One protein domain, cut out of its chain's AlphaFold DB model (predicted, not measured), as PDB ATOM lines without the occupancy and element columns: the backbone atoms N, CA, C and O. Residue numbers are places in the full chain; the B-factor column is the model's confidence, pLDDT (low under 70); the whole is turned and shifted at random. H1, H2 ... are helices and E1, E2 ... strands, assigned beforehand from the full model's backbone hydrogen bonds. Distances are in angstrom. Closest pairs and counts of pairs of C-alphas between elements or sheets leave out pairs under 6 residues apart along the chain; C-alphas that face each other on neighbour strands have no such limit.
ATOM      1  N   LYS A   4     142.060 103.556  90.528       81.00
ATOM      2  CA  LYS A   4     142.114 102.887  91.842       81.00
ATOM      3  C   LYS A   4     143.521 102.845  92.447       81.00
ATOM      4  O   LYS A   4     143.683 102.981  93.655       81.00
ATOM      5  N   ALA A   5     144.553 102.664  91.622       86.19
ATOM      6  CA  ALA A   5     145.936 102.632  92.100       86.19
ATOM      7  C   ALA A   5     146.427 104.028  92.513       86.19
ATOM      8  O   ALA A   5     147.167 104.148  93.487       86.19
ATOM      9  N   PHE A   6     146.000 105.070  91.792       90.50
ATOM     10  CA  PHE A   6     146.279 106.457  92.155       90.50
ATOM     11  C   PHE A   6     145.592 106.832  93.474       90.50
ATOM     12  O   PHE A   6     146.263 107.304  94.391       90.50
ATOM     13  N   LEU A   7     144.293 106.535  93.607       87.25
ATOM     14  CA  LEU A   7     143.526 106.812  94.821       87.25
ATOM     15  C   LEU A   7     144.128 106.103  96.040       87.25
ATOM     16  O   LEU A   7     144.384 106.739  97.055       87.25
ATOM     17  N   LYS A   8     144.459 104.812  95.917       86.31
ATOM     18  CA  LYS A   8     145.127 104.066  96.991       86.31
ATOM     19  C   LYS A   8     146.465 104.693  97.398       86.31
ATOM     20  O   LYS A   8     146.793 104.731  98.579       86.31
ATOM     21  N   GLY A   9     147.236 105.201  96.434       88.81
ATOM     22  CA  GLY A   9     148.470 105.941  96.705       88.81
ATOM     23  C   GLY A   9     148.225 107.216  97.515       88.81
ATOM     24  O   GLY A   9     148.920 107.451  98.501       88.81
ATOM     25  N   LEU A  10     147.207 107.997  97.147       91.06
ATOM     26  CA  LEU A  10     146.814 109.209  97.867       91.06
ATOM     27  C   LEU A  10     146.353 108.907  99.300       91.06
ATOM     28  O   LEU A  10     146.827 109.547 100.236       91.06
ATOM     29  N   LEU A  11     145.480 107.913  99.488       89.38
ATOM     30  CA  LEU A  11     144.982 107.525 100.815       89.38
ATOM     31  C   LEU A  11     146.121 107.058 101.733       89.38
ATOM     32  O   LEU A  11     146.168 107.442 102.900       89.38
ATOM     33  N   ASN A  12     147.098 106.325 101.187       89.75
ATOM     34  CA  ASN A  12     148.297 105.934 101.926       89.75
ATOM     35  C   ASN A  12     149.137 107.143 102.374       89.75
ATOM     36  O   ASN A  12     149.632 107.145 103.497       89.75
ATOM     37  N   ILE A  13     149.296 108.167 101.525       93.75
ATOM     38  CA  ILE A  13     150.016 109.409 101.880       93.75
ATOM     39  C   ILE A  13     149.299 110.144 103.017       93.75
ATOM     40  O   ILE A  13     149.945 110.689 103.908       93.75
ATOM     41  N   LEU A  14     147.967 110.141 102.993       91.06
ATOM     42  CA  LEU A  14     147.128 110.765 104.015       91.06
ATOM     43  C   LEU A  14     146.994 109.918 105.294       91.06
ATOM     44  O   LEU A  14     146.471 110.412 106.289       91.06
ATOM     45  N   GLY A  15     147.455 108.662 105.286       87.88
ATOM     46  CA  GLY A  15     147.340 107.748 106.424       87.88
ATOM     47  C   GLY A  15     145.900 107.333 106.741       87.88
ATOM     48  O   GLY A  15     145.597 107.027 107.893       87.88
ATOM     49  N   VAL A  16     145.010 107.345 105.744       87.44
ATOM     50  CA  VAL A  16     143.586 107.006 105.902       87.44
ATOM     51  C   VAL A  16     143.260 105.651 105.271       87.44
ATOM     52  O   VAL A  16     143.890 105.226 104.303       87.44
ATOM     53  N   GLU A  17     142.268 104.960 105.833       85.62
ATOM     54  CA  GLU A  17     141.796 103.669 105.325       85.62
ATOM     55  C   GLU A  17     141.023 103.838 104.005       85.62
ATOM     56  O   GLU A  17     140.210 104.749 103.860       85.62
ATOM     57  N   ASP A  18     141.240 102.920 103.060       86.44
ATOM     58  CA  ASP A  18     140.378 102.746 101.888       86.44
ATOM     59  C   ASP A  18     139.094 102.010 102.298       86.44
ATOM     60  O   ASP A  18     139.088 100.797 102.533       86.44
ATOM     61  N   ASN A  19     138.007 102.769 102.431       87.81
ATOM     62  CA  ASN A  19     136.719 102.290 102.905       87.81
ATOM     63  C   ASN A  19     135.570 102.967 102.130       87.81
ATOM     64  O   ASN A  19     135.771 104.002 101.497       87.81
ATOM     65  N   ASP A  20     134.360 102.393 102.158       89.75
ATOM     66  CA  ASP A  20     133.217 102.943 101.402       89.75
ATOM     67  C   ASP A  20     132.752 104.298 101.973       89.75
ATOM     68  O   ASP A  20     132.226 105.130 101.240       89.75
ATOM     69  N   VAL A  21     133.016 104.546 103.264       93.81
ATOM     70  CA  VAL A  21     132.794 105.822 103.964       93.81
ATOM     71  C   VAL A  21     134.048 106.235 104.736       93.81
ATOM     72  O   VAL A  21     134.833 105.391 105.162       93.81
ATOM     73  N   VAL A  22     134.199 107.532 104.988       94.56
ATOM     74  CA  VAL A  22     135.211 108.080 105.895       94.56
ATOM     75  C   VAL A  22     134.606 108.216 107.289       94.56
ATOM     76  O   VAL A  22     133.560 108.845 107.449       94.56
ATOM     77  N   TYR A  23     135.269 107.660 108.305       94.12
ATOM     78  CA  TYR A  23     134.865 107.841 109.700       94.12
ATOM     79  C   TYR A  23     135.642 108.980 110.360       94.12
ATOM     80  O   TYR A  23     136.873 108.960 110.383       94.12
ATOM     81  N   ILE A  24     134.924 109.924 110.962       92.69
ATOM     82  CA  ILE A  24     135.483 110.996 111.796       92.69
ATOM     83  C   ILE A  24     134.679 110.998 113.092       92.69
ATOM     84  O   ILE A  24     133.479 111.233 113.057       92.69
ATOM     85  N   ASP A  25     135.310 110.686 114.223       91.38
ATOM     86  CA  ASP A  25     134.614 110.477 115.503       91.38
ATOM     87  C   ASP A  25     133.430 109.489 115.382       91.38
ATOM     88  O   ASP A  25     133.648 108.337 114.987       91.38
ATOM     89  N   ASP A  26     132.206 109.912 115.714       92.75
ATOM     90  CA  ASP A  26     130.961 109.144 115.563       92.75
ATOM     91  C   ASP A  26     130.263 109.374 114.208       92.75
ATOM     92  O   ASP A  26     129.159 108.868 113.984       92.75
ATOM     93  N   LEU A  27     130.890 110.120 113.296       96.00
ATOM     94  CA  LEU A  27     130.364 110.429 111.973       96.00
ATOM     95  C   LEU A  27     130.869 109.442 110.920       96.00
ATOM     96  O   LEU A  27     132.039 109.057 110.906       96.00
ATOM     97  N   ALA A  28     129.984 109.101 109.989       97.31
ATOM     98  CA  ALA A  28     130.320 108.480 108.716       97.31
ATOM     99  C   ALA A  28     129.981 109.450 107.586       97.31
ATOM    100  O   ALA A  28     128.863 109.968 107.509       97.31
ATOM    101  N   ILE A  29     130.960 109.694 106.721       97.19
ATOM    102  CA  ILE A  29     130.895 110.683 105.653       97.19
ATOM    103  C   ILE A  29     131.145 109.980 104.325       97.19
ATOM    104  O   ILE A  29     132.129 109.255 104.178       97.19
ATOM    105  N   LYS A  30     130.281 110.222 103.343       97.00
ATOM    106  CA  LYS A  30     130.472 109.777 101.961       97.00
ATOM    107  C   LYS A  30     130.389 110.975 101.038       97.00
ATOM    108  O   LYS A  30     129.461 111.762 101.165       97.00
ATOM    109  N   LEU A  31     131.321 111.063 100.098       96.81
ATOM    110  CA  LEU A  31     131.176 111.862  98.888       96.81
ATOM    111  C   LEU A  31     131.155 110.887  97.712       96.81
ATOM    112  O   LEU A  31     132.075 110.078  97.592       96.81
ATOM    113  N   ASP A  32     130.109 110.939  96.897       95.81
ATOM    114  CA  ASP A  32     129.990 110.129  95.687       95.81
ATOM    115  C   ASP A  32     129.616 111.012  94.501       95.81
ATOM    116  O   ASP A  32     128.732 111.860  94.621       95.81
ATOM    117  N   GLY A  33     130.310 110.831  93.384       95.19
ATOM    118  CA  GLY A  33     130.217 111.706  92.221       95.19
ATOM    119  C   GLY A  33     130.052 110.908  90.942       95.19
ATOM    120  O   GLY A  33     130.766 109.930  90.717       95.19
ATOM    121  N   SER A  34     129.123 111.318  90.077       96.00
ATOM    122  CA  SER A  34     128.969 110.687  88.768       96.00
ATOM    123  C   SER A  34     128.669 111.670  87.643       96.00
ATOM    124  O   SER A  34     127.853 112.588  87.756       96.00
ATOM    125  N   ALA A  35     129.336 111.434  86.514       97.38
ATOM    126  CA  ALA A  35     129.120 112.142  85.263       97.38
ATOM    127  C   ALA A  35     128.101 111.380  84.402       97.38
ATOM    128  O   ALA A  35     128.119 110.145  84.315       97.38
ATOM    129  N   ALA A  36     127.176 112.097  83.766       97.06
ATOM    130  CA  ALA A  36     126.098 111.479  83.005       97.06
ATOM    131  C   ALA A  36     126.600 110.660  81.803       97.06
ATOM    132  O   ALA A  36     126.018 109.622  81.501       97.06
ATOM    133  N   SER A  37     127.686 111.078  81.152       94.75
ATOM    134  CA  SER A  37     128.292 110.405  79.996       94.75
ATOM    135  C   SER A  37     128.786 108.997  80.310       94.75
ATOM    136  O   SER A  37     128.728 108.122  79.447       94.75
ATOM    137  N   THR A  38     129.246 108.760  81.539       90.31
ATOM    138  CA  THR A  38     129.762 107.456  81.969       90.31
ATOM    139  C   THR A  38     128.713 106.644  82.706       90.31
ATOM    140  O   THR A  38     128.685 105.419  82.600       90.31
ATOM    141  N   SER A  39     127.846 107.319  83.458       92.56
ATOM    142  CA  SER A  39     127.050 106.657  84.481       92.56
ATOM    143  C   SER A  39     125.560 106.656  84.173       92.56
ATOM    144  O   SER A  39     124.865 105.739  84.616       92.56
ATOM    145  N   LYS A  40     125.007 107.649  83.466       95.56
ATOM    146  CA  LYS A  40     123.557 107.710  83.235       95.56
ATOM    147  C   LYS A  40     123.133 106.613  82.260       95.56
ATOM    148  O   LYS A  40     123.656 106.499  81.156       95.56
ATOM    149  N   LEU A  41     122.140 105.821  82.652       94.19
ATOM    150  CA  LEU A  41     121.655 104.730  81.813       94.19
ATOM    151  C   LEU A  41     120.729 105.269  80.707       94.19
ATOM    152  O   LEU A  41     119.991 106.234  80.944       94.19
ATOM    153  N   PRO A  42     120.706 104.639  79.516       93.19
ATOM    154  CA  PRO A  42     119.881 105.092  78.391       93.19
ATOM    155  C   PRO A  42     118.384 105.179  78.710       93.19
ATOM    156  O   PRO A  42     117.688 106.045  78.192       93.19
ATOM    157  N   PHE A  43     117.898 104.305  79.592       94.19
ATOM    158  CA  PHE A  43     116.493 104.215  79.995       94.19
ATOM    159  C   PHE A  43     116.134 105.053  81.234       94.19
ATOM    160  O   PHE A  43     114.997 104.990  81.699       94.19
ATOM    161  N   GLN A  44     117.089 105.794  81.807       96.25
ATOM    162  CA  GLN A  44     116.838 106.682  82.943       96.25
ATOM    163  C   GLN A  44     116.396 108.067  82.474       96.25
ATOM    164  O   GLN A  44     116.964 108.634  81.538       96.25
ATOM    165  N   THR A  45     115.448 108.664  83.188       98.06
ATOM    166  CA  THR A  45     115.218 110.112  83.136       98.06
ATOM    167  C   THR A  45     116.327 110.863  83.887       98.06
ATOM    168  O   THR A  45     117.168 110.264  84.562       98.06
ATOM    169  N   TRP A  46     116.363 112.194  83.778       98.50
ATOM    170  CA  TRP A  46     117.253 113.020  84.607       98.50
ATOM    171  C   TRP A  46     116.898 112.939  86.095       98.50
ATOM    172  O   TRP A  46     117.786 112.908  86.944       98.50
ATOM    173  N   ARG A  47     115.610 112.776  86.392       98.56
ATOM    174  CA  ARG A  47     115.105 112.527  87.738       98.56
ATOM    175  C   ARG A  47     115.578 111.195  88.312       98.56
ATOM    176  O   ARG A  47     116.052 111.144  89.442       98.56
ATOM    177  N   ASP A  48     115.545 110.128  87.516       98.44
ATOM    178  CA  ASP A  48     116.097 108.824  87.918       98.44
ATOM    179  C   ASP A  48     117.612 108.896  88.148       98.44
ATOM    180  O   ASP A  48     118.142 108.258  89.058       98.44
ATOM    181  N   PHE A  49     118.322 109.700  87.349       98.25
ATOM    182  CA  PHE A  49     119.752 109.926  87.540       98.25
ATOM    183  C   PHE A  49     120.038 110.616  88.883       98.25
ATOM    184  O   PHE A  49     120.889 110.139  89.635       98.25
ATOM    185  N   GLY A  50     119.288 111.669  89.227       98.44
ATOM    186  CA  GLY A  50     119.369 112.322  90.539       98.44
ATOM    187  C   GLY A  50     119.066 111.365  91.696       98.44
ATOM    188  O   GLY A  50     119.854 111.269  92.637       98.44
ATOM    189  N   TRP A  51     117.987 110.580  91.584       98.62
ATOM    190  CA  TRP A  51     117.629 109.561  92.578       98.62
ATOM    191  C   TRP A  51     118.769 108.570  92.814       98.62
ATOM    192  O   TRP A  51     119.149 108.286  93.952       98.62
ATOM    193  N   ARG A  52     119.315 108.015  91.727       97.31
ATOM    194  CA  ARG A  52     120.318 106.953  91.804       97.31
ATOM    195  C   ARG A  52     121.612 107.428  92.465       97.31
ATOM    196  O   ARG A  52     122.201 106.640  93.194       97.31
ATOM    197  N   ASN A  53     122.030 108.676  92.246       97.75
ATOM    198  CA  ASN A  53     123.212 109.239  92.913       97.75
ATOM    199  C   ASN A  53     123.054 109.215  94.441       97.75
ATOM    200  O   ASN A  53     123.920 108.710  95.148       97.75
ATOM    201  N   VAL A  54     121.901 109.651  94.958       98.44
ATOM    202  CA  VAL A  54     121.614 109.574  96.401       98.44
ATOM    203  C   VAL A  54     121.547 108.120  96.871       98.44
ATOM    204  O   VAL A  54     122.122 107.779  97.901       98.44
ATOM    205  N   ALA A  55     120.871 107.245  96.123       97.56
ATOM    206  CA  ALA A  55     120.729 105.837  96.486       97.56
ATOM    207  C   ALA A  55     122.075 105.092  96.562       97.56
ATOM    208  O   ALA A  55     122.240 104.241  97.437       97.56
ATOM    209  N   ALA A  56     123.028 105.416  95.683       96.19
ATOM    210  CA  ALA A  56     124.381 104.865  95.711       96.19
ATOM    211  C   ALA A  56     125.121 105.283  96.992       96.19
ATOM    212  O   ALA A  56     125.538 104.428  97.767       96.19
ATOM    213  N   ALA A  57     125.142 106.577  97.312       97.44
ATOM    214  CA  ALA A  57     125.770 107.045  98.545       97.44
ATOM    215  C   ALA A  57     125.075 106.503  99.816       97.44
ATOM    216  O   ALA A  57     125.734 106.188 100.810       97.44
ATOM    217  N   VAL A  58     123.742 106.353  99.812       97.75
ATOM    218  CA  VAL A  58     123.010 105.729 100.931       97.75
ATOM    219  C   VAL A  58     123.382 104.252 101.070       97.75
ATOM    220  O   VAL A  58     123.521 103.773 102.195       97.75
ATOM    221  N   SER A  59     123.563 103.535  99.955       96.06
ATOM    222  CA  SER A  59     124.052 102.151  99.955       96.06
ATOM    223  C   SER A  59     125.383 102.040 100.703       96.06
ATOM    224  O   SER A  59     125.491 101.196 101.595       96.06
ATOM    225  N   ASP A  60     126.327 102.948 100.443       96.50
ATOM    226  CA  ASP A  60     127.637 102.981 101.109       96.50
ATOM    227  C   ASP A  60     127.541 103.189 102.621       96.50
ATOM    228  O   ASP A  60     128.163 102.460 103.393       96.50
ATOM    229  N   LEU A  61     126.722 104.138 103.087       96.75
ATOM    230  CA  LEU A  61     126.513 104.316 104.531       96.75
ATOM    231  C   LEU A  61     125.863 103.078 105.148       96.75
ATOM    232  O   LEU A  61     126.217 102.642 106.246       96.75
ATOM    233  N   ARG A  62     124.921 102.478 104.429       95.12
ATOM    234  CA  ARG A  62     124.117 101.382 104.943       95.12
ATOM    235  C   ARG A  62     124.897 100.084 105.085       95.12
ATOM    236  O   ARG A  62     124.736  99.405 106.098       95.12
ATOM    237  N   VAL A  63     125.770  99.743 104.134       94.38
ATOM    238  CA  VAL A  63     126.670  98.579 104.276       94.38
ATOM    239  C   VAL A  63     127.645  98.750 105.440       94.38
ATOM    240  O   VAL A  63     128.151  97.762 105.965       94.38
ATOM    241  N   LYS A  64     127.851  99.988 105.896       95.50
ATOM    242  CA  LYS A  64     128.657 100.352 107.066       95.50
ATOM    243  C   LYS A  64     127.859 100.531 108.347       95.50
ATOM    244  O   LYS A  64     128.430 100.934 109.353       95.50
ATOM    245  N   PHE A  65     126.567 100.201 108.333       94.81
ATOM    246  CA  PHE A  65     125.682 100.343 109.490       94.81
ATOM    247  C   PHE A  65     125.613 101.784 110.018       94.81
ATOM    248  O   PHE A  65     125.279 102.020 111.181       94.81
ATOM    249  N   ALA A  66     125.911 102.755 109.155       95.94
ATOM    250  CA  ALA A  66     125.770 104.162 109.453       95.94
ATOM    251  C   ALA A  66     124.355 104.628 109.101       95.94
ATOM    252  O   ALA A  66     123.821 104.312 108.037       95.94
ATOM    253  N   ALA A  67     123.750 105.404 109.998       95.19
ATOM    254  CA  ALA A  67     122.454 106.026 109.773       95.19
ATOM    255  C   ALA A  67     122.656 107.372 109.054       95.19
ATOM    256  O   ALA A  67     123.173 108.299 109.689       95.19
ATOM    257  N   PRO A  68     122.281 107.512 107.767       96.44
ATOM    258  CA  PRO A  68     122.377 108.785 107.057       96.44
ATOM    259  C   PRO A  68     121.435 109.817 107.694       96.44
ATOM    260  O   PRO A  68     120.301 109.500 108.041       96.44
ATOM    261  N   GLN A  69     121.904 111.053 107.862       98.06
ATOM    262  CA  GLN A  69     121.139 112.133 108.499       98.06
ATOM    263  C   GLN A  69     120.995 113.350 107.594       98.06
ATOM    264  O   GLN A  69     119.904 113.911 107.482       98.06
ATOM    265  N   PHE A  70     122.085 113.743 106.937       98.62
ATOM    266  CA  PHE A  70     122.148 114.947 106.123       98.62
ATOM    267  C   PHE A  70     122.688 114.635 104.734       98.62
ATOM    268  O   PHE A  70     123.600 113.825 104.586       98.62
ATOM    269  N   LEU A  71     122.122 115.309 103.740       98.69
ATOM    270  CA  LEU A  71     122.520 115.254 102.341       98.69
ATOM    271  C   LEU A  71     122.829 116.669 101.855       98.69
ATOM    272  O   LEU A  71     122.032 117.586 102.068       98.69
ATOM    273  N   LEU A  72     123.956 116.823 101.172       98.62
ATOM    274  CA  LEU A  72     124.286 117.972 100.332       98.62
ATOM    275  C   LEU A  72     124.484 117.478  98.898       98.62
ATOM    276  O   LEU A  72     124.929 116.348  98.703       98.62
ATOM    277  N   ALA A  73     124.184 118.309  97.904       98.62
ATOM    278  CA  ALA A  73     124.430 117.955  96.509       98.62
ATOM    279  C   ALA A  73     125.014 119.125  95.712       98.62
ATOM    280  O   ALA A  73     124.496 120.234  95.772       98.62
ATOM    281  N   SER A  74     126.065 118.871  94.939       98.56
ATOM    282  CA  SER A  74     126.536 119.768  93.887       98.56
ATOM    283  C   SER A  74     126.056 119.230  92.546       98.56
ATOM    284  O   SER A  74     126.277 118.062  92.225       98.56
ATOM    285  N   VAL A  75     125.363 120.060  91.770       98.69
ATOM    286  CA  VAL A  75     124.863 119.690  90.443       98.69
ATOM    287  C   VAL A  75     125.491 120.614  89.416       98.69
ATOM    288  O   VAL A  75     125.307 121.822  89.464       98.69
ATOM    289  N   THR A  76     126.200 120.051  88.446       98.69
ATOM    290  CA  THR A  76     126.548 120.744  87.204       98.69
ATOM    291  C   THR A  76     125.579 120.289  86.125       98.69
ATOM    292  O   THR A  76     125.305 119.095  86.033       98.69
ATOM    293  N   ALA A  77     125.037 121.199  85.312       98.38
ATOM    294  CA  ALA A  77     124.111 120.833  84.239       98.38
ATOM    295  C   ALA A  77     124.224 121.739  82.996       98.38
ATOM    296  O   ALA A  77     124.562 122.920  83.121       98.38
ATOM    297  N   PRO A  78     123.861 121.227  81.800       97.81
ATOM    298  CA  PRO A  78     123.837 122.005  80.555       97.81
ATOM    299  C   PRO A  78     122.672 122.984  80.443       97.81
ATOM    300  O   PRO A  78     122.702 123.889  79.612       97.81
ATOM    301  N   SER A  79     121.633 122.816  81.257       98.25
ATOM    302  CA  SER A  79     120.500 123.734  81.313       98.25
ATOM    303  C   SER A  79     119.816 123.665  82.674       98.25
ATOM    304  O   SER A  79     119.925 122.665  83.387       98.25
ATOM    305  N   LEU A  80     119.061 124.713  83.011       98.19
ATOM    306  CA  LEU A  80     118.254 124.753  84.233       98.19
ATOM    307  C   LEU A  80     117.149 123.689  84.255       98.19
ATOM    308  O   LEU A  80     116.783 123.228  85.329       98.19
ATOM    309  N   GLU A  81     116.641 123.280  83.090       98.25
ATOM    310  CA  GLU A  81     115.640 122.212  82.979       98.25
ATOM    311  C   GLU A  81     116.224 120.866  83.430       98.25
ATOM    312  O   GLU A  81     115.662 120.179  84.279       98.25
ATOM    313  N   VAL A  82     117.417 120.530  82.924       98.44
ATOM    314  CA  VAL A  82     118.141 119.315  83.330       98.44
ATOM    315  C   VAL A  82     118.495 119.366  84.815       98.44
ATOM    316  O   VAL A  82     118.289 118.382  85.523       98.44
ATOM    317  N   ALA A  83     118.984 120.512  85.301       98.56
ATOM    318  CA  ALA A  83     119.287 120.702  86.717       98.56
ATOM    319  C   ALA A  83     118.057 120.480  87.605       98.56
ATOM    320  O   ALA A  83     118.147 119.775  88.607       98.56
ATOM    321  N   ARG A  84     116.907 121.051  87.224       98.62
ATOM    322  CA  ARG A  84     115.643 120.915  87.954       98.62
ATOM    323  C   ARG A  84     115.241 119.450  88.083       98.62
ATOM    324  O   ARG A  84     115.016 118.999  89.198       98.62
ATOM    325  N   GLU A  85     115.222 118.704  86.980       98.75
ATOM    326  CA  GLU A  85     114.865 117.281  87.004       98.75
ATOM    327  C   GLU A  85     115.798 116.463  87.907       98.75
ATOM    328  O   GLU A  85     115.337 115.633  88.690       98.75
ATOM    329  N   ILE A  86     117.108 116.717  87.842       98.75
ATOM    330  CA  ILE A  86     118.090 116.055  88.712       98.75
ATOM    331  C   ILE A  86     117.814 116.381  90.186       98.75
ATOM    332  O   ILE A  86     117.739 115.467  91.009       98.75
ATOM    333  N   ILE A  87     117.643 117.663  90.526       98.75
ATOM    334  CA  ILE A  87     117.400 118.121  91.901       98.75
ATOM    335  C   ILE A  87     116.077 117.566  92.442       98.75
ATOM    336  O   ILE A  87     116.012 117.175  93.607       98.75
ATOM    337  N   GLU A  88     115.037 117.472  91.612       98.75
ATOM    338  CA  GLU A  88     113.772 116.831  91.985       98.75
ATOM    339  C   GLU A  88     113.974 115.345  92.305       98.75
ATOM    340  O   GLU A  88     113.481 114.866  93.323       98.75
ATOM    341  N   GLY A  89     114.789 114.634  91.520       98.75
ATOM    342  CA  GLY A  89     115.159 113.245  91.802       98.75
ATOM    343  C   GLY A  89     115.941 113.070  93.105       98.75
ATOM    344  O   GLY A  89     115.679 112.140  93.870       98.75
ATOM    345  N   ILE A  90     116.869 113.988  93.386       98.81
ATOM    346  CA  ILE A  90     117.626 114.038  94.645       98.81
ATOM    347  C   ILE A  90     116.675 114.259  95.828       98.81
ATOM    348  O   ILE A  90     116.761 113.546  96.829       98.81
ATOM    349  N   LYS A  91     115.739 115.210  95.708       98.75
ATOM    350  CA  LYS A  91     114.724 115.491  96.732       98.75
ATOM    351  C   LYS A  91     113.847 114.266  96.997       98.75
ATOM    352  O   LYS A  91     113.722 113.870  98.153       98.75
ATOM    353  N   GLU A  92     113.303 113.647  95.950       98.75
ATOM    354  CA  GLU A  92     112.478 112.434  96.050       98.75
ATOM    355  C   GLU A  92     113.229 111.299  96.768       98.75
ATOM    356  O   GLU A  92     112.680 110.661  97.668       98.75
ATOM    357  N   ALA A  93     114.504 111.076  96.428       98.56
ATOM    358  CA  ALA A  93     115.331 110.071  97.092       98.56
ATOM    359  C   ALA A  93     115.618 110.423  98.560       98.56
ATOM    360  O   ALA A  93     115.545 109.553  99.428       98.56
ATOM    361  N   SER A  94     115.909 111.692  98.861       98.44
ATOM    362  CA  SER A  94     116.146 112.152 100.235       98.44
ATOM    363  C   SER A  94     114.936 111.891 101.142       98.44
ATOM    364  O   SER A  94     115.088 111.378 102.251       98.44
ATOM    365  N   GLU A  95     113.726 112.134 100.632       98.31
ATOM    366  CA  GLU A  95     112.470 111.880 101.337       98.31
ATOM    367  C   GLU A  95     112.251 110.377 101.539       98.31
ATOM    368  O   GLU A  95     111.984 109.932 102.656       98.31
ATOM    369  N   ALA A  96     112.446 109.578 100.485       98.19
ATOM    370  CA  ALA A  96     112.287 108.129 100.535       98.19
ATOM    371  C   ALA A  96     113.259 107.443 101.511       98.19
ATOM    372  O   ALA A  96     112.894 106.465 102.164       98.19
ATOM    373  N   PHE A  97     114.484 107.958 101.636       97.69
ATOM    374  CA  PHE A  97     115.503 107.420 102.543       97.69
ATOM    375  C   PHE A  97     115.528 108.102 103.913       97.69
ATOM    376  O   PHE A  97     116.377 107.766 104.736       97.69
ATOM    377  N   SER A  98     114.593 109.022 104.184       97.25
ATOM    378  CA  SER A  98     114.525 109.782 105.441       97.25
ATOM    379  C   SER A  98     115.825 110.533 105.772       97.25
ATOM    380  O   SER A  98     116.217 110.640 106.933       97.25
ATOM    381  N   VAL A  99     116.488 111.070 104.745       98.06
ATOM    382  CA  VAL A  99     117.708 111.875 104.863       98.06
ATOM    383  C   VAL A  99     117.361 113.333 104.609       98.06
ATOM    384  O   VAL A  99     116.725 113.668 103.612       98.06
ATOM    385  N   LYS A 100     117.792 114.238 105.486       98.56
ATOM    386  CA  LYS A 100     117.488 115.659 105.326       98.56
ATOM    387  C   LYS A 100     118.382 116.271 104.249       98.56
ATOM    388  O   LYS A 100     119.583 116.424 104.461       98.56
ATOM    389  N   TYR A 101     117.796 116.681 103.127       98.56
ATOM    390  CA  TYR A 101     118.495 117.485 102.127       98.56
ATOM    391  C   TYR A 101     118.666 118.922 102.646       98.56
ATOM    392  O   TYR A 101     117.683 119.640 102.831       98.56
ATOM    393  N   VAL A 102     119.901 119.315 102.979       98.38
ATOM    394  CA  VAL A 102     120.195 120.564 103.717       98.38
ATOM    395  C   VAL A 102     120.807 121.675 102.870       98.38
ATOM    396  O   VAL A 102     120.957 122.788 103.367       98.38
ATOM    397  N   GLY A 103     121.135 121.413 101.609       97.12
ATOM    398  CA  GLY A 103     121.664 122.431 100.708       97.12
ATOM    399  C   GLY A 103     122.534 121.844  99.611       97.12
ATOM    400  O   GLY A 103     122.609 120.629  99.440       97.12
ATOM    401  N   GLY A 104     123.210 122.714  98.878       96.88
ATOM    402  CA  GLY A 104     123.969 122.298  97.718       96.88
ATOM    403  C   GLY A 104     124.508 123.465  96.916       96.88
ATOM    404  O   GLY A 104     124.371 124.619  97.325       96.88
ATOM    405  N   ASP A 105     125.078 123.136  95.768       97.88
ATOM    406  CA  ASP A 105     125.575 124.096  94.789       97.88
ATOM    407  C   ASP A 105     125.065 123.745  93.384       97.88
ATOM    408  O   ASP A 105     124.804 122.578  93.080       97.88
ATOM    409  N   LEU A 106     124.886 124.759  92.536       98.00
ATOM    410  CA  LEU A 106     124.421 124.588  91.160       98.00
ATOM    411  C   LEU A 106     125.355 125.315  90.196       98.00
ATOM    412  O   LEU A 106     125.477 126.537  90.236       98.00
ATOM    413  N   ASN A 107     125.924 124.558  89.266       97.62
ATOM    414  CA  ASN A 107     126.863 125.040  88.268       97.62
ATOM    415  C   ASN A 107     126.333 124.827  86.846       97.62
ATOM    416  O   ASN A 107     125.618 123.866  86.545       97.62
ATOM    417  N   GLN A 108     126.731 125.717  85.942       96.38
ATOM    418  CA  GLN A 108     126.541 125.522  84.509       96.38
ATOM    419  C   GLN A 108     127.748 124.774  83.933       96.38
ATOM    420  O   GLN A 108     128.892 125.134  84.201       96.38
ATOM    421  N   GLY A 109     127.504 123.768  83.097       96.06
ATOM    422  CA  GLY A 109     128.564 123.026  82.410       96.06
ATOM    423  C   GLY A 109     128.068 122.369  81.129       96.06
ATOM    424  O   GLY A 109     126.885 122.406  80.831       96.06
ATOM    425  N   VAL A 110     128.964 121.776  80.341       95.75
ATOM    426  CA  VAL A 110     128.579 121.098  79.083       95.75
ATOM    427  C   VAL A 110     127.878 119.764  79.356       95.75
ATOM    428  O   VAL A 110     127.024 119.327  78.586       95.75
ATOM    429  N   GLU A 111     128.218 119.128  80.471       96.06
ATOM    430  CA  GLU A 111     127.711 117.827  80.878       96.06
ATOM    431  C   GLU A 111     127.002 117.923  82.232       96.06
ATOM    432  O   GLU A 111     127.318 118.783  83.054       96.06
ATOM    433  N   ALA A 112     126.040 117.025  82.460       98.19
ATOM    434  CA  ALA A 112     125.456 116.838  83.775       98.19
ATOM    435  C   ALA A 112     126.388 116.017  84.686       98.19
ATOM    436  O   ALA A 112     126.689 114.861  84.383       98.19
ATOM    437  N   VAL A 113     126.795 116.600  85.811       98.44
ATOM    438  CA  VAL A 113     127.595 115.951  86.861       98.44
ATOM    439  C   VAL A 113     126.879 116.147  88.187       98.44
ATOM    440  O   VAL A 113     126.367 117.234  88.456       98.44
ATOM    441  N   VAL A 114     126.797 115.089  88.985       98.56
ATOM    442  CA  VAL A 114     126.140 115.115  90.291       98.56
ATOM    443  C   VAL A 114     127.105 114.576  91.325       98.56
ATOM    444  O   VAL A 114     127.504 113.419  91.229       98.56
ATOM    445  N   ASP A 115     127.414 115.397  92.319       98.38
ATOM    446  CA  ASP A 115     128.176 115.009  93.497       98.38
ATOM    447  C   ASP A 115     127.264 115.094  94.717       98.38
ATOM    448  O   ASP A 115     126.686 116.143  95.002       98.38
ATOM    449  N   VAL A 116     127.119 113.995  95.447       98.44
ATOM    450  CA  VAL A 116     126.328 113.931  96.676       98.44
ATOM    451  C   VAL A 116     127.238 113.692  97.867       98.44
ATOM    452  O   VAL A 116     128.065 112.784  97.870       98.44
ATOM    453  N   ALA A 117     127.065 114.500  98.907       98.50
ATOM    454  CA  ALA A 117     127.716 114.302 100.189       98.50
ATOM    455  C   ALA A 117     126.682 113.870 101.229       98.50
ATOM    456  O   ALA A 117     125.710 114.585 101.481       98.50
ATOM    457  N   LEU A 118     126.901 112.714 101.849       98.38
ATOM    458  CA  LEU A 118     126.099 112.219 102.959       98.38
ATOM    459  C   LEU A 118     126.880 112.290 104.261       98.38
ATOM    460  O   LEU A 118     128.022 111.838 104.342       98.38
ATOM    461  N   LEU A 119     126.213 112.799 105.290       98.12
ATOM    462  CA  LEU A 119     126.666 112.759 106.671       98.12
ATOM    463  C   LEU A 119     125.704 111.899 107.480       98.12
ATOM    464  O   LEU A 119     124.489 112.112 107.452       98.12
ATOM    465  N   GLY A 120     126.248 110.954 108.230       97.31
ATOM    466  CA  GLY A 120     125.487 110.083 109.109       97.31
ATOM    467  C   GLY A 120     126.212 109.796 110.411       97.31
ATOM    468  O   GLY A 120     127.369 110.170 110.586       97.31
ATOM    469  N   LYS A 121     125.526 109.103 111.319       96.88
ATOM    470  CA  LYS A 121     126.121 108.590 112.557       96.88
ATOM    471  C   LYS A 121     126.461 107.118 112.424       96.88
ATOM    472  O   LYS A 121     125.642 106.346 111.929       96.88
ATOM    473  N   ALA A 122     127.622 106.730 112.927       94.06
ATOM    474  CA  ALA A 122     128.075 105.351 112.969       94.06
ATOM    475  C   ALA A 122     128.388 104.940 114.408       94.06
ATOM    476  O   ALA A 122     129.280 105.484 115.052       94.06
ATOM    477  N   GLN A 123     127.651 103.948 114.907       90.88
ATOM    478  CA  GLN A 123     127.926 103.336 116.213       90.88
ATOM    479  C   GLN A 123     129.056 102.301 116.135       90.88
ATOM    480  O   GLN A 123     129.697 102.000 117.138       90.88
ATOM    481  N   TYR A 124     129.306 101.772 114.937       90.44
ATOM    482  CA  TYR A 124     130.296 100.742 114.659       90.44
ATOM    483  C   TYR A 124     131.157 101.191 113.482       90.44
ATOM    484  O   TYR A 124     130.669 101.854 112.568       90.44
ATOM    485  N   ARG A 125     132.432 100.803 113.489       92.56
ATOM    486  CA  ARG A 125     133.341 101.008 112.359       92.56
ATOM    487  C   ARG A 125     133.605  99.668 111.697       92.56
ATOM    488  O   ARG A 125     134.283  98.820 112.269       92.56
ATOM    489  N   ILE A 126     133.038  99.480 110.510       93.12
ATOM    490  CA  ILE A 126     133.157  98.235 109.746       93.12
ATOM    491  C   ILE A 126     134.075  98.465 108.542       93.12
ATOM    492  O   ILE A 126     133.880  99.396 107.757       93.12
ATOM    493  N   GLY A 127     135.098  97.619 108.423       92.44
ATOM    494  CA  GLY A 127     136.053  97.616 107.314       92.44
ATOM    495  C   GLY A 127     135.582  96.774 106.123       92.44
ATOM    496  O   GLY A 127     134.469  96.241 106.106       92.44
ATOM    497  N   ARG A 128     136.449  96.636 105.115       90.56
ATOM    498  CA  ARG A 128     136.188  95.835 103.898       90.56
ATOM    499  C   ARG A 128     136.840  94.448 103.905       90.56
ATOM    500  O   ARG A 128     136.569  93.655 103.008       90.56
ATOM    501  N   VAL A 129     137.710  94.159 104.873       90.69
ATOM    502  CA  VAL A 129     138.563  92.958 104.872       90.69
ATOM    503  C   VAL A 129     137.976  91.869 105.779       90.69
ATOM    504  O   VAL A 129     137.980  92.051 106.998       90.69
ATOM    505  N   PRO A 130     137.477  90.747 105.221       92.06
ATOM    506  CA  PRO A 130     136.968  89.640 106.022       92.06
ATOM    507  C   PRO A 130     138.109  88.830 106.656       92.06
ATOM    508  O   PRO A 130     139.290  89.042 106.368       92.06
ATOM    509  N   ARG A 131     137.759  87.882 107.526       90.94
ATOM    510  CA  ARG A 131     138.683  86.915 108.140       90.94
ATOM    511  C   ARG A 131     138.518  85.528 107.505       90.94
ATOM    512  O   ARG A 131     137.427  85.200 107.037       90.94
ATOM    513  N   PRO A 132     139.563  84.676 107.509       91.62
ATOM    514  CA  PRO A 132     139.413  83.280 107.108       91.62
ATOM    515  C   PRO A 132     138.319  82.586 107.926       91.62
ATOM    516  O   PRO A 132     138.288  82.710 109.149       91.62
ATOM    517  N   GLY A 133     137.446  81.840 107.248       92.25
ATOM    518  CA  GLY A 133     136.321  81.140 107.872       92.25
ATOM    519  C   GLY A 133     135.032  81.962 107.995       92.25
ATOM    520  O   GLY A 133     134.008  81.391 108.369       92.25
ATOM    521  N   ASP A 134     135.045  83.254 107.647       93.31
ATOM    522  CA  ASP A 134     133.815  84.041 107.522       93.31
ATOM    523  C   ASP A 134     132.923  83.503 106.385       93.31
ATOM    524  O   ASP A 134     133.399  82.998 105.365       93.31
ATOM    525  N   LEU A 135     131.606  83.658 106.538       93.69
ATOM    526  CA  LEU A 135     130.633  83.351 105.489       93.69
ATOM    527  C   LEU A 135     130.352  84.594 104.640       93.69
ATOM    528  O   LEU A 135     129.994  85.647 105.169       93.69
ATOM    529  N   LEU A 136     130.433  84.453 103.314       91.31
ATOM    530  CA  LEU A 136     129.974  85.488 102.390       91.31
ATOM    531  C   LEU A 136     128.449  85.433 102.266       91.31
ATOM    532  O   LEU A 136     127.887  84.459 101.766       91.31
ATOM    533  N   ILE A 137     127.790  86.509 102.687       91.00
ATOM    534  CA  ILE A 137     126.340  86.678 102.586       91.00
ATOM    535  C   ILE A 137     126.060  87.808 101.602       91.00
ATOM    536  O   ILE A 137     126.645  88.885 101.693       91.00
ATOM    537  N   THR A 138     125.146  87.566 100.668       89.12
ATOM    538  CA  THR A 138     124.747  88.541  99.656       89.12
ATOM    539  C   THR A 138     123.251  88.815  99.720       89.12
ATOM    540  O   THR A 138     122.455  87.980 100.155       89.12
ATOM    541  N   VAL A 139     122.851  90.003  99.265       83.75
ATOM    542  CA  VAL A 139     121.442  90.271  98.965       83.75
ATOM    543  C   VAL A 139     121.021  89.457  97.734       83.75
ATOM    544  O   VAL A 139     121.845  89.230  96.844       83.75
ATOM    545  N   PRO A 140     119.761  88.994  97.642       79.56
ATOM    546  CA  PRO A 140     119.281  88.310  96.445       79.56
ATOM    547  C   PRO A 140     119.344  89.225  95.210       79.56
ATOM    548  O   PRO A 140     119.521  90.436  95.318       79.56
ATOM    549  N   TYR A 141     119.130  88.643  94.024       84.06
ATOM    550  CA  TYR A 141     119.001  89.366  92.748       84.06
ATOM    551  C   TYR A 141     120.307  89.916  92.140       84.06
ATOM    552  O   TYR A 141     120.275  90.835  91.317       84.06
ATOM    553  N   PHE A 142     121.457  89.305  92.444       84.50
ATOM    554  CA  PHE A 142     122.666  89.519  91.640       84.50
ATOM    555  C   PHE A 142     122.416  89.182  90.160       84.50
ATOM    556  O   PHE A 142     121.700  88.238  89.828       84.50
ATOM    557  N   GLY A 143     123.014  89.972  89.266       85.44
ATOM    558  CA  GLY A 143     122.930  89.786  87.813       85.44
ATOM    559  C   GLY A 143     121.864  90.630  87.107       85.44
ATOM    560  O   GLY A 143     122.025  90.909  85.919       85.44
ATOM    561  N   TYR A 144     120.841  91.130  87.813       89.88
ATOM    562  CA  TYR A 144     119.824  92.004  87.204       89.88
ATOM    563  C   TYR A 144     120.419  93.299  86.640       89.88
ATOM    564  O   TYR A 144     119.994  93.737  85.575       89.88
ATOM    565  N   THR A 145     121.458  93.848  87.278       87.81
ATOM    566  CA  THR A 145     122.212  94.997  86.753       87.81
ATOM    567  C   THR A 145     122.784  94.719  85.370       87.81
ATOM    568  O   THR A 145     122.591  95.506  84.448       87.81
ATOM    569  N   SER A 146     123.441  93.572  85.190       87.94
ATOM    570  CA  SER A 146     124.044  93.198  83.910       87.94
ATOM    571  C   SER A 146     122.995  92.885  82.845       87.94
ATOM    572  O   SER A 146     123.178  93.268  81.691       87.94
ATOM    573  N   ILE A 147     121.899  92.219  83.228       90.88
ATOM    574  CA  ILE A 147     120.775  91.923  82.332       90.88
ATOM    575  C   ILE A 147     120.146  93.227  81.838       90.88
ATOM    576  O   ILE A 147     120.012  93.413  80.633       90.88
ATOM    577  N   ALA A 148     119.822  94.152  82.741       92.19
ATOM    578  CA  ALA A 148     119.253  95.446  82.387       92.19
ATOM    579  C   ALA A 148     120.211  96.250  81.505       92.19
ATOM    580  O   ALA A 148     119.834  96.692  80.427       92.19
ATOM    581  N   TYR A 149     121.476  96.380  81.911       88.94
ATOM    582  CA  TYR A 149     122.460  97.150  81.155       88.94
ATOM    583  C   TYR A 149     122.640  96.633  79.720       88.94
ATOM    584  O   TYR A 149     122.675  97.422  78.778       88.94
ATOM    585  N   ARG A 150     122.727  95.308  79.538       91.50
ATOM    586  CA  ARG A 150     122.993  94.702  78.224       91.50
ATOM    587  C   ARG A 150     121.751  94.539  77.358       91.50
ATOM    588  O   ARG A 150     121.883  94.563  76.140       91.50
ATOM    589  N   LEU A 151     120.582  94.327  77.962       95.50
ATOM    590  CA  LEU A 151     119.394  93.851  77.255       95.50
ATOM    591  C   LEU A 151     118.169  94.761  77.415       95.50
ATOM    592  O   LEU A 151     117.096  94.327  77.029       95.50
ATOM    593  N   TRP A 152     118.284  95.995  77.931       95.00
ATOM    594  CA  TRP A 152     117.135  96.887  78.219       95.00
ATOM    595  C   TRP A 152     116.148  97.121  77.061       95.00
ATOM    596  O   TRP A 152     115.023  97.545  77.307       95.00
ATOM    597  N   GLN A 153     116.555  96.869  75.815       95.12
ATOM    598  CA  GLN A 153     115.704  96.981  74.623       95.12
ATOM    599  C   GLN A 153     114.856  95.727  74.351       95.12
ATOM    600  O   GLN A 153     114.009  95.743  73.463       95.12
ATOM    601  N   ILE A 154     115.095  94.632  75.075       95.81
ATOM    602  CA  ILE A 154     114.373  93.371  74.926       95.81
ATOM    603  C   ILE A 154     113.149  93.376  75.838       95.81
ATOM    604  O   ILE A 154     113.268  93.520  77.057       95.81
ATOM    605  N   ASP A 155     111.982  93.119  75.251       94.88
ATOM    606  CA  ASP A 155     110.739  92.905  75.987       94.88
ATOM    607  C   ASP A 155     110.713  91.498  76.608       94.88
ATOM    608  O   ASP A 155     110.207  90.530  76.039       94.88
ATOM    609  N   HIS A 156     111.363  91.362  77.765       96.56
ATOM    610  CA  HIS A 156     111.385  90.132  78.548       96.56
ATOM    611  C   HIS A 156     111.183  90.449  80.038       96.56
ATOM    612  O   HIS A 156     111.856  91.344  80.559       96.56
ATOM    613  N   PRO A 157     110.357  89.690  80.787       95.44
ATOM    614  CA  PRO A 157     110.023  90.012  82.180       95.44
ATOM    615  C   PRO A 157     111.232  90.229  83.104       95.44
ATOM    616  O   PRO A 157     111.238  91.145  83.924       95.44
ATOM    617  N   ALA A 158     112.291  89.425  82.955       93.44
ATOM    618  CA  ALA A 158     113.515  89.586  83.746       93.44
ATOM    619  C   ALA A 158     114.285  90.879  83.409       93.44
ATOM    620  O   ALA A 158     114.877  91.489  84.298       93.44
ATOM    621  N   VAL A 159     114.258  91.305  82.142       95.38
ATOM    622  CA  VAL A 159     114.885  92.555  81.692       95.38
ATOM    623  C   VAL A 159     114.109  93.739  82.244       95.38
ATOM    624  O   VAL A 159     114.712  94.597  82.882       95.38
ATOM    625  N   LEU A 160     112.783  93.748  82.073       94.50
ATOM    626  CA  LEU A 160     111.910  94.802  82.590       94.50
ATOM    627  C   LEU A 160     112.099  94.977  84.098       94.50
ATOM    628  O   LEU A 160     112.312  96.087  84.575       94.50
ATOM    629  N   ARG A 161     112.138  93.868  84.845       93.62
ATOM    630  CA  ARG A 161     112.415  93.895  86.283       93.62
ATOM    631  C   ARG A 161     113.774  94.520  86.606       93.62
ATOM    632  O   ARG A 161     113.859  95.336  87.517       93.62
ATOM    633  N   GLY A 162     114.825  94.151  85.874       93.75
ATOM    634  CA  GLY A 162     116.156  94.726  86.070       93.75
ATOM    635  C   GLY A 162     116.198  96.222  85.757       93.75
ATOM    636  O   GLY A 162     116.781  96.986  86.518       93.75
ATOM    637  N   VAL A 163     115.549  96.649  84.674       94.50
ATOM    638  CA  VAL A 163     115.437  98.064  84.293       94.50
ATOM    639  C   VAL A 163     114.754  98.865  85.400       94.50
ATOM    640  O   VAL A 163     115.294  99.884  85.824       94.50
ATOM    641  N   GLU A 164     113.628  98.381  85.927       92.69
ATOM    642  CA  GLU A 164     112.918  99.049  87.024       92.69
ATOM    643  C   GLU A 164     113.772  99.138  88.299       92.69
ATOM    644  O   GLU A 164     113.854 100.202  88.910       92.69
ATOM    645  N   MET A 165     114.497  98.070  88.653       91.44
ATOM    646  CA  MET A 165     115.433  98.086  89.786       91.44
ATOM    647  C   MET A 165     116.571  99.104  89.607       91.44
ATOM    648  O   MET A 165     117.005  99.713  90.581       91.44
ATOM    649  N   LEU A 166     117.073  99.280  88.380       91.62
ATOM    650  CA  LEU A 166     118.224 100.142  88.090       91.62
ATOM    651  C   LEU A 166     117.854 101.613  87.904       91.62
ATOM    652  O   LEU A 166     118.711 102.476  88.104       91.62
ATOM    653  N   LYS A 167     116.612 101.914  87.508       93.44
ATOM    654  CA  LYS A 167     116.136 103.298  87.402       93.44
ATOM    655  C   LYS A 167     116.211 103.987  88.756       93.44
ATOM    656  O   LYS A 167     116.848 105.032  88.865       93.44
ATOM    657  N   ARG A 168     115.597 103.366  89.766       95.44
ATOM    658  CA  ARG A 168     115.476 103.895  91.126       95.44
ATOM    659  C   ARG A 168     115.808 102.813  92.155       95.44
ATOM    660  O   ARG A 168     114.898 102.258  92.770       95.44
ATOM    661  N   PRO A 169     117.096 102.482  92.351       93.81
ATOM    662  CA  PRO A 169     117.471 101.496  93.352       93.81
ATOM    663  C   PRO A 169     117.081 101.982  94.748       93.81
ATOM    664  O   PRO A 169     117.173 103.169  95.068       93.81
ATOM    665  N   VAL A 170     116.642 101.038  95.577       93.81
ATOM    666  CA  VAL A 170     116.230 101.275  96.961       93.81
ATOM    667  C   VAL A 170     117.099 100.387  97.846       93.81
ATOM    668  O   VAL A 170     116.843  99.180  97.918       93.81
ATOM    669  N   PRO A 171     118.135 100.933  98.509       91.31
ATOM    670  CA  PRO A 171     119.006 100.150  99.365       91.31
ATOM    671  C   PRO A 171     118.324  99.812 100.695       91.31
ATOM    672  O   PRO A 171     118.666 100.341 101.743       91.31
ATOM    673  N   ASN A 172     117.316  98.941 100.663       88.06
ATOM    674  CA  ASN A 172     116.533  98.541 101.831       88.06
ATOM    675  C   ASN A 172     116.497  97.012 101.977       88.06
ATOM    676  O   ASN A 172     115.466  96.369 101.793       88.06
ATOM    677  N   TRP A 173     117.650  96.413 102.270       88.25
ATOM    678  CA  TRP A 173     117.792  94.973 102.530       88.25
ATOM    679  C   TRP A 173     118.017  94.688 104.018       88.25
ATOM    680  O   TRP A 173     118.714  95.451 104.672       88.25
ATOM    681  N   PRO A 174     117.512  93.601 104.611       89.62
ATOM    682  CA  PRO A 174     117.798  93.310 106.016       89.62
ATOM    683  C   PRO A 174     119.316  93.249 106.265       89.62
ATOM    684  O   PRO A 174     120.054  92.652 105.481       89.62
ATOM    685  N   LEU A 175     119.776  93.897 107.337       89.56
ATOM    686  CA  LEU A 175     121.163  93.810 107.790       89.56
ATOM    687  C   LEU A 175     121.244  92.828 108.971       89.56
ATOM    688  O   LEU A 175     120.331  92.817 109.804       89.56
ATOM    689  N   PRO A 176     122.302  92.001 109.062       92.44
ATOM    690  CA  PRO A 176     122.554  91.184 110.248       92.44
ATOM    691  C   PRO A 176     122.876  92.073 111.459       92.44
ATOM    692  O   PRO A 176     122.963  93.291 111.347       92.44
ATOM    693  N   ARG A 177     123.073  91.483 112.639       93.31
ATOM    694  CA  ARG A 177     123.550  92.253 113.797       93.31
ATOM    695  C   ARG A 177     124.977  92.767 113.531       93.31
ATOM    696  O   ARG A 177     125.794  91.948 113.105       93.31
ATOM    697  N   PRO A 178     125.294  94.056 113.774       92.56
ATOM    698  CA  PRO A 178     126.623  94.622 113.511       92.56
ATOM    699  C   PRO A 178     127.761  93.835 114.172       92.56
ATOM    700  O   PRO A 178     128.828  93.679 113.592       92.56
ATOM    701  N   GLU A 179     127.522  93.273 115.359       93.31
ATOM    702  CA  GLU A 179     128.504  92.493 116.123       93.31
ATOM    703  C   GLU A 179     128.884  91.169 115.442       93.31
ATOM    704  O   GLU A 179     129.908  90.572 115.770       93.31
ATOM    705  N   CYS A 180     128.063  90.698 114.501       93.56
ATOM    706  CA  CYS A 180     128.311  89.495 113.711       93.56
ATOM    707  C   CYS A 180     129.007  89.796 112.374       93.56
ATOM    708  O   CYS A 180     129.212  88.873 111.586       93.56
ATOM    709  N   VAL A 181     129.329  91.060 112.083       95.25
ATOM    710  CA  VAL A 181     129.889  91.484 110.795       95.25
ATOM    711  C   VAL A 181     131.360  91.829 110.947       95.25
ATOM    712  O   VAL A 181     131.724  92.865 111.496       95.25
ATOM    713  N   THR A 182     132.217  90.974 110.397       94.62
ATOM    714  CA  THR A 182     133.657  91.239 110.307       94.62
ATOM    715  C   THR A 182     133.975  92.302 109.254       94.62
ATOM    716  O   THR A 182     134.803  93.183 109.482       94.62
ATOM    717  N   ALA A 183     133.322  92.213 108.095       94.38
ATOM    718  CA  ALA A 183     133.508  93.107 106.962       94.38
ATOM    719  C   ALA A 183     132.220  93.210 106.152       94.38
ATOM    720  O   ALA A 183     131.423  92.274 106.104       94.38
ATOM    721  N   SER A 184     132.025  94.353 105.507       94.50
ATOM    722  CA  SER A 184     130.848  94.618 104.684       94.50
ATOM    723  C   SER A 184     131.180  95.674 103.643       94.50
ATOM    724  O   SER A 184     131.987  96.562 103.911       94.50
ATOM    725  N   MET A 185     130.583  95.572 102.464       91.75
ATOM    726  CA  MET A 185     130.729  96.521 101.362       91.75
ATOM    727  C   MET A 185     129.543  96.378 100.413       91.75
ATOM    728  O   MET A 185     128.864  95.346 100.413       91.75
ATOM    729  N   ASP A 186     129.300  97.394  99.596       89.19
ATOM    730  CA  ASP A 186     128.346  97.301  98.505       89.19
ATOM    731  C   ASP A 186     129.010  96.663  97.264       89.19
ATOM    732  O   ASP A 186     130.206  96.343  97.239       89.19
ATOM    733  N   SER A 187     128.213  96.388  96.229       84.81
ATOM    734  CA  SER A 187     128.726  95.835  94.972       84.81
ATOM    735  C   SER A 187     128.290  96.695  93.796       84.81
ATOM    736  O   SER A 187     127.284  96.426  93.141       84.81
ATOM    737  N   SER A 188     129.089  97.724  93.529       78.00
ATOM    738  CA  SER A 188     128.956  98.631  92.387       78.00
ATOM    739  C   SER A 188     129.612  98.071  91.115       78.00
ATOM    740  O   SER A 188     129.002  98.074  90.048       78.00
ATOM    741  N   ASP A 189     130.806  97.481  91.241       74.44
ATOM    742  CA  ASP A 189     131.594  96.918  90.124       74.44
ATOM    743  C   ASP A 189     131.296  95.435  89.812       74.44
ATOM    744  O   ASP A 189     131.968  94.794  88.993       74.44
ATOM    745  N   GLY A 190     130.311  94.859  90.501       70.56
ATOM    746  CA  GLY A 190     129.974  93.441  90.443       70.56
ATOM    747  C   GLY A 190     130.785  92.566  91.406       70.56
ATOM    748  O   GLY A 190     131.903  92.882  91.813       70.56
ATOM    749  N   LEU A 191     130.198  91.419  91.760       69.44
ATOM    750  CA  LEU A 191     130.655  90.571  92.865       69.44
ATOM    751  C   LEU A 191     132.109  90.104  92.722       69.44
ATOM    752  O   LEU A 191     132.868  90.155  93.682       69.44
ATOM    753  N   ALA A 192     132.514  89.687  91.518       66.94
ATOM    754  CA  ALA A 192     133.876  89.221  91.260       66.94
ATOM    755  C   ALA A 192     134.918  90.322  91.512       66.94
ATOM    756  O   ALA A 192     135.974  90.060  92.085       66.94
ATOM    757  N   THR A 193     134.602  91.562  91.130       68.31
ATOM    758  CA  THR A 193     135.471  92.720  91.357       68.31
ATOM    759  C   THR A 193     135.489  93.116  92.830       68.31
ATOM    760  O   THR A 193     136.557  93.428  93.352       68.31
ATOM    761  N   SER A 194     134.341  93.078  93.517       70.75
ATOM    762  CA  SER A 194     134.247  93.337  94.961       70.75
ATOM    763  C   SER A 194     135.083  92.331  95.764       70.75
ATOM    764  O   SER A 194     135.955  92.734  96.527       70.75
ATOM    765  N   CYS A 195     134.910  91.026  95.527       67.25
ATOM    766  CA  CYS A 195     135.688  89.979  96.200       67.25
ATOM    767  C   CYS A 195     137.173  89.993  95.802       67.25
ATOM    768  O   CYS A 195     138.035  89.673  96.615       67.25
ATOM    769  N   GLY A 196     137.498  90.401  94.572       65.38
ATOM    770  CA  GLY A 196     138.878  90.521  94.097       65.38
ATOM    771  C   GLY A 196     139.714  91.584  94.821       65.38
ATOM    772  O   GLY A 196     140.934  91.605  94.662       65.38
ATOM    773  N   GLN A 197     139.086  92.455  95.620       64.56
ATOM    774  CA  GLN A 197     139.777  93.432  96.469       64.56
ATOM    775  C   GLN A 197     140.326  92.809  97.764       64.56
ATOM    776  O   GLN A 197     141.132  93.440  98.451       64.56
TER     777      GLN A 197
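AT A GLANCE: This is residues 4 to 197 of the 203 residues of the protein "Thiamine-monophosphate kinase part 2, authentic frameshift" of Pyrobaculum aerophilum (strain ATCC 51768 / DSM 7523 / JCM 9630 / CIP 104966 / NBRC 100827 / IM2) (UniProt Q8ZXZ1). A twisted wall of five strands has two long helices, H3 and H4, packed over one face, with its other face bare. Beyond H3, away from the sheet, H5 packs crosswise on H6, and two long links with no named element, residues 123 to 143 and 168 to 190, run on this same side, while H1 stands off past the E1 edge. The 194 printed residues have seven named helices and five named strands, in the order H1 E1 E2 H2 H3 E3 H4 E4 E5 H5 H6 H7. The sheet runs E1 E2 E5 E3 E4 and is mixed, the class is mixed helices and strands, and the whole is compact, with a radius of gyration of the C-alphas of 17.2 A and spans of 49 by 40 by 34 A.

HOW THE PARTS SIT: H1, residues 4 to 14, touches no helix and is not on the sheet. E1, residues 22 to 24, and E2, residues 27 to 35, form a hairpin, with N 22 and O 29 2.8 A apart, within hydrogen-bond range. H2, residues 36 to 39, only grazes the sheet. H3, residues 46 to 63, is on the sheet; its closest C-alpha to E2 is that of Ala 57, 6.0 A from that of Asp 32. E3, residues 66 to 77, bends by 68 degrees at residue 69. E2, H2 H3 and E3 make a split strand-helix-strand unit, two strands running the same way with another between them, and its crossover is right-handed. H4, residues 80 to 96, is on the same face as H3, giving two layers, helices on one face of a sheet. H4 touches H3, with the closest C-alphas, those of Arg 47 and Gly 89, 4.1 A apart, at a tilt of 37 degrees, only just steep, the same way. H4 lies over E3 and E4, residues 100 to 108, at a height over the sheet of 9.3 A. E3, H4 and E4 form a strand-helix-strand unit, two parallel neighbour strands with a helix between, with a right-handed crossover; N 75 and O 105 are 2.9 A apart. E5, residues 113 to 122, is antiparallel to E2, with N 30 and O 118 3.0 A apart, and to E3, with N 74 and O 115 2.8 A apart. H5, residues 144 to 151, touches H6, residues 157 to 167, about perpendicular at 73 degrees; their closest C-alphas, those of Tyr 144 and Gly 162, are 4.7 A apart. H6 only just touches H3, with 3 pairs of C-alphas within 8 A, by residues 48 to 52 of H3 alone; the closest are those of Asp 48 and Lys 167, 5.6 A. H7, residues 191 to 195, touches no helix. Every O i to N i+4 pair is within hydrogen-bond range in H1, H3, H4, H5, H6 and H7; H2 is too short for such a pair.

IN THESE COORDINATES: H1 begins at C-alpha 4, (142.114, 102.887, 91.842). From first to last C-alpha, E2 measures 26.8 A, H3 26.2 A, E3 30.3 A, H4 24.0 A, E4 24.8 A and E5 28.2 A. H7 ends at C-alpha 195, (135.688, 89.979, 96.200).

THE WHOLE: The two C-alphas farthest apart, those of Leu 80 and Gly 133, are 52.8 A apart. The printed part has no cut. The links E5 to H5, 21 residues, and H6 to H7, 23 residues, are long. The mean pLDDT of the printed part is 93.0, and residues 191 to 193 and 195 to 197 are under 70.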